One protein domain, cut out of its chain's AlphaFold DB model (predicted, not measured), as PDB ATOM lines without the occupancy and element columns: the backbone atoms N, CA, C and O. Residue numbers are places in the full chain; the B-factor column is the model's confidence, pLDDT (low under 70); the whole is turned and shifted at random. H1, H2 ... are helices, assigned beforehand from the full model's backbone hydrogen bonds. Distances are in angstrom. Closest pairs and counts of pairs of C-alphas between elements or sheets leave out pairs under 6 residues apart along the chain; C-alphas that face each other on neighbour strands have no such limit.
ATOM      1  N   PRO A   2      -7.787  21.600  65.858       63.53
ATOM      2  CA  PRO A   2      -6.908  22.762  66.073       63.53
ATOM      3  C   PRO A   2      -5.405  22.430  66.101       63.53
ATOM      4  O   PRO A   2      -4.610  23.192  65.567       63.53
ATOM      5  N   GLU A   3      -5.015  21.275  66.646       69.44
ATOM      6  CA  GLU A   3      -3.606  20.876  66.821       69.44
ATOM      7  C   GLU A   3      -2.803  20.827  65.508       69.44
ATOM      8  O   GLU A   3      -1.675  21.312  65.469       69.44
ATOM      9  N   ARG A   4      -3.385  20.326  64.406       78.62
ATOM     10  CA  ARG A   4      -2.713  20.305  63.087       78.62
ATOM     11  C   ARG A   4      -2.463  21.715  62.550       78.62
ATOM     12  O   ARG A   4      -1.443  21.984  61.928       78.62
ATOM     13  N   VAL A   5      -3.401  22.630  62.792       81.56
ATOM     14  CA  VAL A   5      -3.309  24.029  62.345       81.56
ATOM     15  C   VAL A   5      -2.341  24.825  63.233       81.56
ATOM     16  O   VAL A   5      -1.700  25.760  62.758       81.56
ATOM     17  N   ALA A   6      -2.168  24.419  64.495       76.62
ATOM     18  CA  ALA A   6      -1.137  24.944  65.390       76.62
ATOM     19  C   ALA A   6       0.288  24.502  64.992       76.62
ATOM     20  O   ALA A   6       1.230  25.252  65.209       76.62
ATOM     21  N   GLN A   7       0.451  23.336  64.354       79.88
ATOM     22  CA  GLN A   7       1.745  22.868  63.825       79.88
ATOM     23  C   GLN A   7       2.225  23.645  62.581       79.88
ATOM     24  O   GLN A   7       3.392  23.538  62.204       79.88
ATOM     25  N   LEU A   8       1.361  24.442  61.941       84.38
ATOM     26  CA  LEU A   8       1.751  25.296  60.817       84.38
ATOM     27  C   LEU A   8       2.627  26.478  61.281       84.38
ATOM     28  O   LEU A   8       2.299  27.099  62.296       84.38
ATOM     29  N   PRO A   9       3.668  26.874  60.516       84.38
ATOM     30  CA  PRO A   9       4.581  27.958  60.885       84.38
ATOM     31  C   PRO A   9       3.885  29.241  61.361       84.38
ATOM     32  O   PRO A   9       2.954  29.727  60.719       84.38
ATOM     33  N   GLU A  10       4.374  29.837  62.452       80.50
ATOM     34  CA  GLU A  10       3.828  31.097  62.999       80.50
ATOM     35  C   GLU A  10       4.084  32.326  62.112       80.50
ATOM     36  O   GLU A  10       3.515  33.391  62.323       80.50
ATOM     37  N   THR A  11       4.893  32.173  61.062       84.56
ATOM     38  CA  THR A  11       5.043  33.160  59.985       84.56
ATOM     39  C   THR A  11       3.853  33.188  59.016       84.56
ATOM     40  O   THR A  11       3.738  34.127  58.228       84.56
ATOM     41  N   LEU A  12       2.956  32.193  59.046       86.06
ATOM     42  CA  LEU A  12       1.733  32.189  58.241       86.06
ATOM     43  C   LEU A  12       0.652  33.053  58.895       86.06
ATOM     44  O   LEU A  12       0.281  32.840  60.047       86.06
ATOM     45  N   TRP A  13       0.095  33.987  58.119       86.62
ATOM     46  CA  TRP A  13      -0.952  34.895  58.588       86.62
ATOM     47  C   TRP A  13      -2.143  34.146  59.222       86.62
ATOM     48  O   TRP A  13      -2.571  33.120  58.682       86.62
ATOM     49  N   PRO A  14      -2.755  34.679  60.302       90.44
ATOM     50  CA  PRO A  14      -3.910  34.051  60.953       90.44
ATOM     51  C   PRO A  14      -5.085  33.780  60.005       90.44
ATOM     52  O   PRO A  14      -5.789  32.786  60.160       90.44
ATOM     53  N   THR A  15      -5.267  34.617  58.980       90.44
ATOM     54  CA  THR A  15      -6.262  34.409  57.919       90.44
ATOM     55  C   THR A  15      -5.958  33.166  57.079       90.44
ATOM     56  O   THR A  15      -6.869  32.398  56.787       90.44
ATOM     57  N   THR A  16      -4.689  32.904  56.751       92.00
ATOM     58  CA  THR A  16      -4.253  31.671  56.077       92.00
ATOM     59  C   THR A  16      -4.502  30.452  56.965       92.00
ATOM     60  O   THR A  16      -5.086  29.477  56.494       92.00
ATOM     61  N   LYS A  17      -4.142  30.515  58.259       91.25
ATOM     62  CA  LYS A  17      -4.423  29.434  59.225       91.25
ATOM     63  C   LYS A  17      -5.934  29.156  59.340       91.25
ATOM     64  O   LYS A  17      -6.343  28.000  59.296       91.25
ATOM     65  N   ALA A  18      -6.773  30.194  59.380       92.44
ATOM     66  CA  ALA A  18      -8.233  30.057  59.385       92.44
ATOM     67  C   ALA A  18      -8.794  29.426  58.093       92.44
ATOM     68  O   ALA A  18      -9.706  28.601  58.163       92.44
ATOM     69  N   PHE A  19      -8.231  29.748  56.922       94.38
ATOM     70  CA  PHE A  19      -8.591  29.083  55.664       94.38
ATOM     71  C   PHE A  19      -8.197  27.598  55.647       94.38
ATOM     72  O   PHE A  19      -8.967  26.785  55.140       94.38
ATOM     73  N   VAL A  20      -7.061  27.213  56.245       94.69
ATOM     74  CA  VAL A  20      -6.713  25.788  56.413       94.69
ATOM     75  C   VAL A  20      -7.721  25.082  57.326       94.69
ATOM     76  O   VAL A  20      -8.215  24.018  56.955       94.69
ATOM     77  N   SER A  21      -8.107  25.687  58.457       93.69
ATOM     78  CA  SER A  21      -9.163  25.147  59.333       93.69
ATOM     79  C   SER A  21     -10.491  24.927  58.599       93.69
ATOM     80  O   SER A  21     -11.164  23.927  58.840       93.69
ATOM     81  N   LEU A  22     -10.867  25.837  57.690       94.88
ATOM     82  CA  LEU A  22     -12.077  25.711  56.873       94.88
ATOM     83  C   LEU A  22     -11.993  24.520  55.901       94.88
ATOM     84  O   LEU A  22     -12.952  23.760  55.790       94.88
ATOM     85  N   ILE A  23     -10.852  24.333  55.228       95.25
ATOM     86  CA  ILE A  23     -10.645  23.245  54.257       95.25
ATOM     87  C   ILE A  23     -10.556  21.877  54.966       95.25
ATOM     88  O   ILE A  23     -11.228  20.933  54.552       95.25
ATOM     89  N   ASP A  24      -9.784  21.763  56.055       93.88
ATOM     90  CA  ASP A  24      -9.659  20.527  56.857       93.88
ATOM     91  C   ASP A  24     -10.986  20.165  57.548       93.88
ATOM     92  O   ASP A  24     -11.378  18.995  57.569       93.88
ATOM     93  N   GLY A  25     -11.730  21.168  58.029       93.75
ATOM     94  CA  GLY A  25     -13.076  21.003  58.579       93.75
ATOM     95  C   GLY A  25     -14.093  20.521  57.541       93.75
ATOM     96  O   GLY A  25     -14.831  19.573  57.811       93.75
ATOM     97  N   LEU A  26     -14.102  21.104  56.334       95.19
ATOM     98  CA  LEU A  26     -15.006  20.683  55.258       95.19
ATOM     99  C   LEU A  26     -14.698  19.259  54.771       95.19
ATOM    100  O   LEU A  26     -15.629  18.480  54.569       95.19
ATOM    101  N   HIS A  27     -13.420  18.887  54.632       95.25
ATOM    102  CA  HIS A  27     -13.030  17.503  54.329       95.25
ATOM    103  C   HIS A  27     -13.507  16.547  55.429       95.25
ATOM    104  O   HIS A  27     -14.190  15.568  55.137       95.25
ATOM    105  N   SER A  28     -13.225  16.876  56.694       93.69
ATOM    106  CA  SER A  28     -13.592  16.045  57.850       93.69
ATOM    107  C   SER A  28     -15.105  15.868  58.024       93.69
ATOM    108  O   SER A  28     -15.537  14.828  58.508       93.69
ATOM    109  N   TYR A  29     -15.912  16.864  57.642       95.00
ATOM    110  CA  TYR A  29     -17.376  16.794  57.709       95.00
ATOM    111  C   TYR A  29     -18.002  16.052  56.518       95.00
ATOM    112  O   TYR A  29     -19.001  15.357  56.684       95.00
ATOM    113  N   THR A  30     -17.443  16.200  55.313       95.56
ATOM    114  CA  THR A  30     -18.049  15.660  54.078       95.56
ATOM    115  C   THR A  30     -17.487  14.312  53.631       95.56
ATOM    116  O   THR A  30     -18.123  13.635  52.826       95.56
ATOM    117  N   GLY A  31     -16.288  13.930  54.084       93.75
ATOM    118  CA  GLY A  31     -15.574  12.738  53.613       93.75
ATOM    119  C   GLY A  31     -15.116  12.801  52.147       93.75
ATOM    120  O   GLY A  31     -14.622  11.807  51.620       93.75
ATOM    121  N   LEU A  32     -15.277  13.945  51.470       94.81
ATOM    122  CA  LEU A  32     -14.927  14.109  50.058       94.81
ATOM    123  C   LEU A  32     -13.408  14.006  49.829       94.81
ATOM    124  O   LEU A  32     -12.635  14.481  50.666       94.81
ATOM    125  N   PRO A  33     -12.949  13.461  48.684       95.81
ATOM    126  CA  PRO A  33     -11.530  13.468  48.335       95.81
ATOM    127  C   PRO A  33     -11.010  14.910  48.237       95.81
ATOM    128  O   PRO A  33     -11.737  15.812  47.814       95.81
ATOM    129  N   TRP A  34      -9.750  15.139  48.617       96.62
ATOM    130  CA  TRP A  34      -9.207  16.489  48.819       96.62
ATOM    131  C   TRP A  34      -9.373  17.429  47.616       96.62
ATOM    132  O   TRP A  34      -9.694  18.602  47.815       96.62
ATOM    133  N   TRP A  35      -9.242  16.941  46.375       96.00
ATOM    134  CA  TRP A  35      -9.508  17.751  45.175       96.00
ATOM    135  C   TRP A  35     -10.948  18.301  45.130       96.00
ATOM    136  O   TRP A  35     -11.166  19.460  44.767       96.00
ATOM    137  N   ALA A  36     -11.935  17.501  45.541       96.75
ATOM    138  CA  ALA A  36     -13.336  17.895  45.590       96.75
ATOM    139  C   ALA A  36     -13.594  18.862  46.755       96.75
ATOM    140  O   ALA A  36     -14.271  19.867  46.554       96.75
ATOM    141  N   THR A  37     -12.983  18.649  47.927       97.06
ATOM    142  CA  THR A  37     -13.041  19.603  49.053       97.06
ATOM    143  C   THR A  37     -12.462  20.967  48.678       97.06
ATOM    144  O   THR A  37     -13.069  21.996  48.976       97.06
ATOM    145  N   LEU A  38     -11.312  21.001  47.997       96.75
ATOM    146  CA  LEU A  38     -10.679  22.242  47.535       96.75
ATOM    147  C   LEU A  38     -11.576  22.979  46.530       96.75
ATOM    148  O   LEU A  38     -11.760  24.193  46.634       96.75
ATOM    149  N   SER A  39     -12.195  22.236  45.609       97.12
ATOM    150  CA  SER A  39     -13.124  22.783  44.613       97.12
ATOM    151  C   SER A  39     -14.404  23.328  45.263       97.12
ATOM    152  O   SER A  39     -14.823  24.450  44.977       97.12
ATOM    153  N   LEU A  40     -14.992  22.573  46.197       96.94
ATOM    154  CA  LEU A  40     -16.193  22.955  46.942       96.94
ATOM    155  C   LEU A  40     -15.935  24.153  47.865       96.94
ATOM    156  O   LEU A  40     -16.764  25.058  47.923       96.94
ATOM    157  N   THR A  41     -14.769  24.215  48.519       96.62
ATOM    158  CA  THR A  41     -14.363  25.395  49.302       96.62
ATOM    159  C   THR A  41     -14.270  26.629  48.407       96.62
ATOM    160  O   THR A  41     -14.817  27.670  48.760       96.62
ATOM    161  N   ALA A  42     -13.640  26.525  47.231       95.88
ATOM    162  CA  ALA A  42     -13.520  27.653  46.305       95.88
ATOM    163  C   ALA A  42     -14.890  28.192  45.859       95.88
ATOM    164  O   ALA A  42     -15.101  29.407  45.847       95.88
ATOM    165  N   VAL A  43     -15.832  27.297  45.542       96.12
ATOM    166  CA  VAL A  43     -17.212  27.651  45.176       96.12
ATOM    167  C   VAL A  43     -17.973  28.249  46.364       96.12
ATOM    168  O   VAL A  43     -18.592  29.300  46.215       96.12
ATOM    169  N   GLY A  44     -17.893  27.642  47.551       95.69
ATOM    170  CA  GLY A  44     -18.578  28.117  48.758       95.69
ATOM    171  C   GLY A  44     -18.092  29.491  49.224       95.69
ATOM    172  O   GLY A  44     -18.901  30.374  49.502       95.69
ATOM    173  N   VAL A  45     -16.775  29.716  49.219       94.25
ATOM    174  CA  VAL A  45     -16.155  31.013  49.535       94.25
ATOM    175  C   VAL A  45     -16.590  32.078  48.526       94.25
ATOM    176  O   VAL A  45     -16.959  33.183  48.918       94.25
ATOM    177  N   ARG A  46     -16.625  31.754  47.227       92.25
ATOM    178  CA  ARG A  46     -17.125  32.678  46.195       92.25
ATOM    179  C   ARG A  46     -18.614  32.988  46.345       92.25
ATOM    180  O   ARG A  46     -18.988  34.150  46.211       92.25
ATOM    181  N   ALA A  47     -19.444  31.998  46.668       93.00
ATOM    182  CA  ALA A  47     -20.870  32.190  46.919       93.00
ATOM    183  C   ALA A  47     -21.121  33.083  48.150       93.00
ATOM    184  O   ALA A  47     -21.916  34.018  48.073       93.00
ATOM    185  N   ALA A  48     -20.385  32.876  49.247       92.94
ATOM    186  CA  ALA A  48     -20.453  33.726  50.441       92.94
ATOM    187  C   ALA A  48     -20.012  35.182  50.174       92.94
ATOM    188  O   ALA A  48     -20.513  36.112  50.803       92.94
ATOM    189  N   LEU A  49     -19.107  35.396  49.212       91.19
ATOM    190  CA  LEU A  49     -18.619  36.717  48.790       91.19
ATOM    191  C   LEU A  49     -19.435  37.335  47.637       91.19
ATOM    192  O   LEU A  49     -19.153  38.459  47.202       91.19
ATOM    193  N   LEU A  50     -20.468  36.645  47.139       89.31
ATOM    194  CA  LEU A  50     -21.335  37.147  46.074       89.31
ATOM    195  C   LEU A  50     -22.101  38.427  46.475       89.31
ATOM    196  O   LEU A  50     -22.126  39.347  45.655       89.31
ATOM    197  N   PRO A  51     -22.643  38.591  47.704       88.50
ATOM    198  CA  PRO A  51     -23.299  39.840  48.109       88.50
ATOM    199  C   PRO A  51     -22.350  41.048  48.087       88.50
ATOM    200  O   PRO A  51     -22.702  42.102  47.559       88.50
ATOM    201  N   VAL A  52     -21.112  40.874  48.571       88.00
ATOM    202  CA  VAL A  52     -20.058  41.909  48.548       88.00
ATOM    203  C   VAL A  52     -19.668  42.251  47.105       88.00
ATOM    204  O   VAL A  52     -19.514  43.421  46.749       88.00
ATOM    205  N   SER A  53     -19.590  41.235  46.239       85.50
ATOM    206  CA  SER A  53     -19.377  41.411  44.797       85.50
ATOM    207  C   SER A  53     -20.504  42.227  44.155       85.50
ATOM    208  O   SER A  53     -20.235  43.153  43.391       85.50
ATOM    209  N   VAL A  54     -21.767  41.934  44.484       85.38
ATOM    210  CA  VAL A  54     -22.943  42.657  43.969       85.38
ATOM    211  C   VAL A  54     -22.976  44.100  44.469       85.38
ATOM    212  O   VAL A  54     -23.210  45.000  43.664       85.38
ATOM    213  N   GLN A  55     -22.650  44.358  45.739       82.81
ATOM    214  CA  GLN A  55     -22.499  45.718  46.268       82.81
ATOM    215  C   GLN A  55     -21.415  46.505  45.508       82.81
ATOM    216  O   GLN A  55     -21.660  47.631  45.073       82.81
ATOM    217  N   GLN A  56     -20.245  45.899  45.268       82.69
ATOM    218  CA  GLN A  56     -19.172  46.521  44.485       82.69
ATOM    219  C   GLN A  56     -19.586  46.798  43.029       82.69
ATOM    220  O   GLN A  56     -19.214  47.837  42.479       82.69
ATOM    221  N   MET A  57     -20.356  45.903  42.401       82.12
ATOM    222  CA  MET A  57     -20.867  46.095  41.037       82.12
ATOM    223  C   MET A  57     -21.929  47.197  40.964       82.12
ATOM    224  O   MET A  57     -21.845  48.039  40.073       82.12
ATOM    225  N   ARG A  58     -22.872  47.254  41.919       78.31
ATOM    226  CA  ARG A  58     -23.870  48.337  42.026       78.31
ATOM    227  C   ARG A  58     -23.191  49.700  42.166       78.31
ATOM    228  O   ARG A  58     -23.484  50.608  41.394       78.31
ATOM    229  N   ALA A  59     -22.232  49.822  43.086       74.38
ATOM    230  CA  ALA A  59     -21.497  51.068  43.275       74.38
ATOM    231  C   ALA A  59     -20.666  51.443  42.036       74.38
ATOM    232  O   ALA A  59     -20.701  52.586  41.596       74.38
ATOM    233  N   SER A  60     -19.977  50.479  41.415       73.00
ATOM    234  CA  SER A  60     -19.219  50.732  40.180       73.00
ATOM    235  C   SER A  60     -20.124  51.195  39.031       73.00
ATOM    236  O   SER A  60     -19.728  52.070  38.267       73.00
ATOM    237  N   ALA A  61     -21.350  50.674  38.924       70.94
ATOM    238  CA  ALA A  61     -22.326  51.127  37.935       70.94
ATOM    239  C   ALA A  61     -22.812  52.569  38.193       70.94
ATOM    240  O   ALA A  61     -22.927  53.340  37.242       70.94
ATOM    241  N   ALA A  62     -23.025  52.952  39.458       68.19
ATOM    242  CA  ALA A  62     -23.366  54.327  39.837       68.19
ATOM    243  C   ALA A  62     -22.222  55.321  39.543       68.19
ATOM    244  O   ALA A  62     -22.464  56.415  39.033       68.19
ATOM    245  N   LEU A  63     -20.966  54.918  39.780       68.56
ATOM    246  CA  LEU A  63     -19.781  55.700  39.402       68.56
ATOM    247  C   LEU A  63     -19.698  55.905  37.878       68.56
ATOM    248  O   LEU A  63     -19.398  57.003  37.418       68.56
ATOM    249  N   TRP A  64     -20.030  54.884  37.081       64.00
ATOM    250  CA  TRP A  64     -20.067  54.980  35.614       64.00
ATOM    251  C   TRP A  64     -21.224  55.827  35.052       64.00
ATOM    252  O   TRP A  64     -21.156  56.241  33.889       64.00
ATOM    253  N   SER A  65     -22.290  56.099  35.813       63.78
ATOM    254  CA  SER A  65     -23.311  57.081  35.410       63.78
ATOM    255  C   SER A  65     -22.902  58.510  35.763       63.78
ATOM    256  O   SER A  65     -22.966  59.379  34.896       63.78
ATOM    257  N   THR A  66     -22.418  58.753  36.987       63.44
ATOM    258  CA  THR A  66     -22.023  60.106  37.419       63.44
ATOM    259  C   THR A  66     -20.775  60.607  36.695       63.44
ATOM    260  O   THR A  66     -20.723  61.776  36.326       63.44
ATOM    261  N   TRP A  67     -19.806  59.734  36.395       62.28
ATOM    262  CA  TRP A  67     -18.617  60.098  35.615       62.28
ATOM    263  C   TRP A  67     -18.963  60.561  34.188       62.28
ATOM    264  O   TRP A  67     -18.455  61.585  33.738       62.28
ATOM    265  N   ARG A  68     -19.895  59.879  33.500       59.34
ATOM    266  CA  ARG A  68     -20.352  60.294  32.158       59.34
ATOM    267  C   ARG A  68     -21.074  61.644  32.186       59.34
ATOM    268  O   ARG A  68     -20.806  62.487  31.337       59.34
ATOM    269  N   GLN A  69     -21.926  61.875  33.188       60.44
ATOM    270  CA  GLN A  69     -22.586  63.171  33.394       60.44
ATOM    271  C   GLN A  69     -21.570  64.288  33.690       60.44
ATOM    272  O   GLN A  69     -21.684  65.387  33.151       60.44
ATOM    273  N   ALA A  70     -20.538  64.002  34.492       59.62
ATOM    274  CA  ALA A  70     -19.462  64.948  34.771       59.62
ATOM    275  C   ALA A  70     -18.691  65.326  33.493       59.62
ATOM    276  O   ALA A  70     -18.526  66.517  33.230       59.62
ATOM    277  N   GLN A  71     -18.301  64.347  32.666       60.31
ATOM    278  CA  GLN A  71     -17.615  64.585  31.388       60.31
ATOM    279  C   GLN A  71     -18.484  65.403  30.415       60.31
ATOM    280  O   GLN A  71     -18.007  66.380  29.841       60.31
ATOM    281  N   GLN A  72     -19.779  65.086  30.299       60.41
ATOM    282  CA  GLN A  72     -20.731  65.876  29.503       60.41
ATOM    283  C   GLN A  72     -20.825  67.331  29.997       60.41
ATOM    284  O   GLN A  72     -20.738  68.258  29.193       60.41
ATOM    285  N   SER A  73     -20.910  67.546  31.315       48.22
ATOM    286  CA  SER A  73     -20.941  68.897  31.897       48.22
ATOM    287  C   SER A  73     -19.628  69.674  31.708       48.22
ATOM    288  O   SER A  73     -19.644  70.901  31.635       48.22
ATOM    289  N   ALA A  74     -18.488  68.981  31.609       56.25
ATOM    290  CA  ALA A  74     -17.197  69.593  31.308       56.25
ATOM    291  C   ALA A  74     -17.114  70.022  29.834       56.25
ATOM    292  O   ALA A  74     -16.748  71.162  29.559       56.25
ATOM    293  N   ALA A  75     -17.539  69.162  28.902       54.72
ATOM    294  CA  ALA A  75     -17.605  69.488  27.478       54.72
ATOM    295  C   ALA A  75     -18.529  70.692  27.200       54.72
ATOM    296  O   ALA A  75     -18.135  71.620  26.494       54.72
ATOM    297  N   ALA A 237     -18.432  51.875  48.852       75.06
ATOM    298  CA  ALA A 237     -18.046  50.704  48.073       75.06
ATOM    299  C   ALA A 237     -16.762  50.054  48.620       75.06
ATOM    300  O   ALA A 237     -15.738  50.740  48.711       75.06
ATOM    301  N   PRO A 238     -16.741  48.735  48.896       79.00
ATOM    302  CA  PRO A 238     -15.552  48.073  49.428       79.00
ATOM    303  C   PRO A 238     -14.360  48.197  48.463       79.00
ATOM    304  O   PRO A 238     -14.513  48.155  47.237       79.00
ATOM    305  N   HIS A 239     -13.156  48.383  49.010       83.19
ATOM    306  CA  HIS A 239     -11.926  48.595  48.238       83.19
ATOM    307  C   HIS A 239     -11.536  47.316  47.466       83.19
ATOM    308  O   HIS A 239     -11.430  46.257  48.085       83.19
ATOM    309  N   PRO A 240     -11.292  47.361  46.139       80.81
ATOM    310  CA  PRO A 240     -11.356  46.174  45.277       80.81
ATOM    311  C   PRO A 240     -10.250  45.151  45.562       80.81
ATOM    312  O   PRO A 240     -10.372  43.993  45.167       80.81
ATOM    313  N   ALA A 241      -9.202  45.555  46.290       84.56
ATOM    314  CA  ALA A 241      -8.167  44.653  46.775       84.56
ATOM    315  C   ALA A 241      -8.721  43.497  47.624       84.56
ATOM    316  O   ALA A 241      -8.081  42.455  47.632       84.56
ATOM    317  N   TRP A 242      -9.905  43.605  48.257       86.38
ATOM    318  CA  TRP A 242     -10.487  42.483  49.015       86.38
ATOM    319  C   TRP A 242     -10.602  41.206  48.167       86.38
ATOM    320  O   TRP A 242     -10.351  40.115  48.675       86.38
ATOM    321  N   ILE A 243     -10.890  41.339  46.864       86.81
ATOM    322  CA  ILE A 243     -10.960  40.215  45.922       86.81
ATOM    323  C   ILE A 243      -9.589  39.535  45.824       86.81
ATOM    324  O   ILE A 243      -9.489  38.322  45.995       86.81
ATOM    325  N   ALA A 244      -8.533  40.320  45.593       85.88
ATOM    326  CA  ALA A 244      -7.164  39.830  45.458       85.88
ATOM    327  C   ALA A 244      -6.599  39.288  46.783       85.88
ATOM    328  O   ALA A 244      -5.946  38.249  46.784       85.88
ATOM    329  N   THR A 245      -6.890  39.944  47.911       88.50
ATOM    330  CA  THR A 245      -6.471  39.517  49.252       88.50
ATOM    331  C   THR A 245      -7.105  38.182  49.624       88.50
ATOM    332  O   THR A 245      -6.380  37.243  49.931       88.50
ATOM    333  N   VAL A 246      -8.436  38.051  49.549       91.19
ATOM    334  CA  VAL A 246      -9.120  36.804  49.938       91.19
ATOM    335  C   VAL A 246      -8.760  35.660  48.990       91.19
ATOM    336  O   VAL A 246      -8.467  34.552  49.447       91.19
ATOM    337  N   PHE A 247      -8.709  35.922  47.679       91.44
ATOM    338  CA  PHE A 247      -8.241  34.945  46.698       91.44
ATOM    339  C   PHE A 247      -6.800  34.493  46.988       91.44
ATOM    340  O   PHE A 247      -6.542  33.293  47.078       91.44
ATOM    341  N   GLY A 248      -5.888  35.446  47.208       91.69
ATOM    342  CA  GLY A 248      -4.488  35.192  47.533       91.69
ATOM    343  C   GLY A 248      -4.332  34.356  48.801       91.69
ATOM    344  O   GLY A 248      -3.723  33.293  48.744       91.69
ATOM    345  N   THR A 249      -4.938  34.768  49.919       93.19
ATOM    346  CA  THR A 249      -4.932  34.004  51.181       93.19
ATOM    347  C   THR A 249      -5.439  32.575  50.984       93.19
ATOM    348  O   THR A 249      -4.837  31.642  51.511       93.19
ATOM    349  N   SER A 250      -6.492  32.379  50.185       92.88
ATOM    350  CA  SER A 250      -7.034  31.044  49.915       92.88
ATOM    351  C   SER A 250      -6.059  30.153  49.128       92.88
ATOM    352  O   SER A 250      -5.845  28.995  49.485       92.88
ATOM    353  N   VAL A 251      -5.435  30.689  48.070       93.12
ATOM    354  CA  VAL A 251      -4.430  29.963  47.271       93.12
ATOM    355  C   VAL A 251      -3.173  29.685  48.102       93.12
ATOM    356  O   VAL A 251      -2.622  28.588  48.024       93.12
ATOM    357  N   PHE A 252      -2.754  30.625  48.954       93.31
ATOM    358  CA  PHE A 252      -1.665  30.413  49.909       93.31
ATOM    359  C   PHE A 252      -1.999  29.347  50.961       93.31
ATOM    360  O   PHE A 252      -1.108  28.578  51.308       93.31
ATOM    361  N   ALA A 253      -3.249  29.236  51.421       94.38
ATOM    362  CA  ALA A 253      -3.676  28.171  52.334       94.38
ATOM    363  C   ALA A 253      -3.619  26.788  51.662       94.38
ATOM    364  O   ALA A 253      -2.982  25.878  52.190       94.38
ATOM    365  N   ALA A 254      -4.184  26.649  50.457       94.38
ATOM    366  CA  ALA A 254      -4.108  25.406  49.683       94.38
ATOM    367  C   ALA A 254      -2.652  25.013  49.344       94.38
ATOM    368  O   ALA A 254      -2.290  23.838  49.420       94.38
ATOM    369  N   ARG A 255      -1.793  25.998  49.035       94.12
ATOM    370  CA  ARG A 255      -0.344  25.806  48.846       94.12
ATOM    371  C   ARG A 255       0.368  25.399  50.140       94.12
ATOM    372  O   ARG A 255       1.279  24.586  50.069       94.12
ATOM    373  N   ALA A 256      -0.012  25.955  51.292       91.88
ATOM    374  CA  ALA A 256       0.598  25.632  52.581       91.88
ATOM    375  C   ALA A 256       0.300  24.184  52.996       91.88
ATOM    376  O   ALA A 256       1.229  23.455  53.318       91.88
ATOM    377  N   MET A 257      -0.957  23.731  52.885       92.94
ATOM    378  CA  MET A 257      -1.322  22.325  53.133       92.94
ATOM    379  C   MET A 257      -0.524  21.375  52.224       92.94
ATOM    380  O   MET A 257       0.072  20.406  52.690       92.94
ATOM    381  N   ALA A 258      -0.427  21.707  50.933       92.38
ATOM    382  CA  ALA A 258       0.343  20.943  49.953       92.38
ATOM    383  C   ALA A 258       1.875  20.966  50.170       92.38
ATOM    384  O   ALA A 258       2.576  20.204  49.513       92.38
ATOM    385  N   ALA A 259       2.388  21.816  51.067       89.56
ATOM    386  CA  ALA A 259       3.809  21.972  51.394       89.56
ATOM    387  C   ALA A 259       4.115  21.700  52.885       89.56
ATOM    388  O   ALA A 259       5.129  22.153  53.412       89.56
ATOM    389  N   SER A 260       3.212  21.021  53.596       87.94
ATOM    390  CA  SER A 260       3.358  20.648  55.013       87.94
ATOM    391  C   SER A 260       2.826  19.231  55.263       87.94
ATOM    392  O   SER A 260       2.160  18.986  56.266       87.94
ATOM    393  N   ASP A 261       3.063  18.333  54.297       84.88
ATOM    394  CA  ASP A 261       2.731  16.899  54.317       84.88
ATOM    395  C   ASP A 261       1.318  16.573  54.841       84.88
ATOM    396  O   ASP A 261       1.106  15.614  55.588       84.88
ATOM    397  N   TRP A 262       0.326  17.393  54.461       90.69
ATOM    398  CA  TRP A 262      -1.004  17.328  55.067       90.69
ATOM    399  C   TRP A 262      -1.664  15.955  54.843       90.69
ATOM    400  O   TRP A 262      -1.689  15.474  53.702       90.69
ATOM    401  N   PRO A 263      -2.234  15.310  55.884       90.81
ATOM    402  CA  PRO A 263      -2.719  13.935  55.797       90.81
ATOM    403  C   PRO A 263      -3.648  13.675  54.601       90.81
ATOM    404  O   PRO A 263      -4.733  14.242  54.487       90.81
ATOM    405  N   GLY A 264      -3.210  12.793  53.701       89.25
ATOM    406  CA  GLY A 264      -3.949  12.406  52.499       89.25
ATOM    407  C   GLY A 264      -3.795  13.330  51.284       89.25
ATOM    408  O   GLY A 264      -4.288  12.966  50.220       89.25
ATOM    409  N   PHE A 265      -3.093  14.471  51.349       93.12
ATOM    410  CA  PHE A 265      -2.843  15.287  50.141       93.12
ATOM    411  C   PHE A 265      -2.049  14.514  49.074       93.12
ATOM    412  O   PHE A 265      -2.306  14.685  47.884       93.12
ATOM    413  N   ALA A 266      -1.156  13.613  49.493       92.94
ATOM    414  CA  ALA A 266      -0.358  12.762  48.607       92.94
ATOM    415  C   ALA A 266      -1.154  11.670  47.850       92.94
ATOM    416  O   ALA A 266      -0.588  10.973  47.013       92.94
ATOM    417  N   SER A 267      -2.450  11.495  48.134       91.62
ATOM    418  CA  SER A 267      -3.312  10.501  47.463       91.62
ATOM    419  C   SER A 267      -4.747  10.973  47.188       91.62
ATOM    420  O   SER A 267      -5.510  10.276  46.521       91.62
ATOM    421  N   GLY A 268      -5.137  12.152  47.682       91.38
ATOM    422  CA  GLY A 268      -6.474  12.737  47.540       91.38
ATOM    423  C   GLY A 268      -6.682  13.585  46.283       91.38
ATOM    424  O   GLY A 268      -7.618  14.389  46.250       91.38
ATOM    425  N   GLY A 269      -5.803  13.459  45.285       90.88
ATOM    426  CA  GLY A 269      -5.957  14.051  43.960       90.88
ATOM    427  C   GLY A 269      -6.909  13.263  43.054       90.88
ATOM    428  O   GLY A 269      -7.741  12.487  43.529       90.88
ATOM    429  N   ALA A 270      -6.824  13.476  41.739       91.69
ATOM    430  CA  ALA A 270      -7.730  12.856  40.770       91.69
ATOM    431  C   ALA A 270      -7.020  12.441  39.478       91.69
ATOM    432  O   ALA A 270      -6.187  13.179  38.959       91.69
ATOM    433  N   LEU A 271      -7.425  11.296  38.917       89.50
ATOM    434  CA  LEU A 271      -7.068  10.823  37.573       89.50
ATOM    435  C   LEU A 271      -5.563  10.939  37.251       89.50
ATOM    436  O   LEU A 271      -4.783  10.089  37.671       89.50
ATOM    437  N   TRP A 272      -5.153  11.970  36.505       91.31
ATOM    438  CA  TRP A 272      -3.771  12.185  36.055       91.31
ATOM    439  C   TRP A 272      -2.894  12.980  37.044       91.31
ATOM    440  O   TRP A 272      -1.704  13.146  36.796       91.31
ATOM    441  N   PHE A 273      -3.458  13.461  38.157       93.56
ATOM    442  CA  PHE A 273      -2.755  14.140  39.252       93.56
ATOM    443  C   PHE A 273      -3.180  13.539  40.613       93.56
ATOM    444  O   PHE A 273      -3.916  14.167  41.375       93.56
ATOM    445  N   PRO A 274      -2.779  12.295  40.941       93.19
ATOM    446  CA  PRO A 274      -3.225  11.607  42.164       93.19
ATOM    447  C   PRO A 274      -2.699  12.239  43.466       93.19
ATOM    448  O   PRO A 274      -3.319  12.085  44.516       93.19
ATOM    449  N   ASP A 275      -1.588  12.970  43.394       94.00
ATOM    450  CA  ASP A 275      -0.924  13.624  44.520       94.00
ATOM    451  C   ASP A 275      -1.007  15.157  44.349       94.00
ATOM    452  O   ASP A 275      -0.657  15.722  43.307       94.00
ATOM    453  N   LEU A 276      -1.520  15.845  45.370       94.56
ATOM    454  CA  LEU A 276      -1.767  17.289  45.354       94.56
ATOM    455  C   LEU A 276      -0.544  18.132  45.751       94.56
ATOM    456  O   LEU A 276      -0.599  19.355  45.599       94.56
ATOM    457  N   THR A 277       0.533  17.510  46.242       94.69
ATOM    458  CA  THR A 277       1.757  18.177  46.729       94.69
ATOM    459  C   THR A 277       2.714  18.575  45.603       94.69
ATOM    460  O   THR A 277       3.394  19.594  45.693       94.69
ATOM    461  N   LYS A 278       2.754  17.813  44.503       92.75
ATOM    462  CA  LYS A 278       3.712  18.046  43.408       92.75
ATOM    463  C   LYS A 278       3.262  19.182  42.490       92.75
ATOM    464  O   LYS A 278       2.067  19.351  42.231       92.75
TER     465      LYS A 278
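This is residues 2 to 75 and 237 to 278 of the 634 residues of an uncharacterized protein of Coccomyxa subellipsoidea (strain C-169) (UniProt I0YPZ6). A small helical body has one long helix, H4, reaching out of it as an arm whose residues 61 to 75 stick out free. In the body, H3 and H5 run side by side in opposite ways, H2 packs on both at a steep slant, and the short H1 packs on H2. The 116 printed residues have five named helices, H1 to H5 in chain order, and no named strand; the class is all helix. The whole is loose, with a radius of gyration of the C-alphas of 19.4 A, and elongated, spanning 63 by 33 by 25 A.

H1, residues 2 to 6, touches H2, residues 14 to 30, with C-alphas of Val 5 and Lys 17 closest at 6.3 A. H2 is the hub. Its residues 22 to 27 alone touch H3, residues 34 to 48, at a steep tilt of 64 degrees, opposite ways; the closest C-alphas, of His 27 and Thr 37, are 5.7 A apart. H4, residues 50 to 75, and H3 meet only through their link. H5, residues 241 to 257, touches residues 15 to 20 of H2 alone, at a steep tilt of 62 degrees, the same way; the C-alphas of Thr 16 and Ala 253 are closest, 5.2 A. H3 and H5 are close but not clearly touching, at a shallow tilt of 18 degrees, opposite ways; their closest C-alphas, of Leu 38 and Ala 254, are 7.6 A apart. H4 and H5 are apart. Every O i to N i+4 pair is within hydrogen-bond range in H1, H2, H3 and H5, and 21 of 22 in H4.

H1 begins at C-alpha 2 (-6.908, 22.762, 66.073). H2 is 24.2 A long, H3 20.6 A, H4 37.5 A and H5 24.2 A. H4 ends at C-alpha 75 (-17.605, 69.488, 27.478), and H5 at C-alpha 257 (-1.322, 22.325, 53.133).

The C-alphas farthest apart, of Ala 75 and Pro 263, are 64.1 A apart. Residues 76 to 236 are not printed, with 27.9 A between C-alphas 75 and 237. Residues 258 to 278 have no named element. No link printed whole is long. Residues 2 to 3 and 62 to 75 have pLDDT under 70.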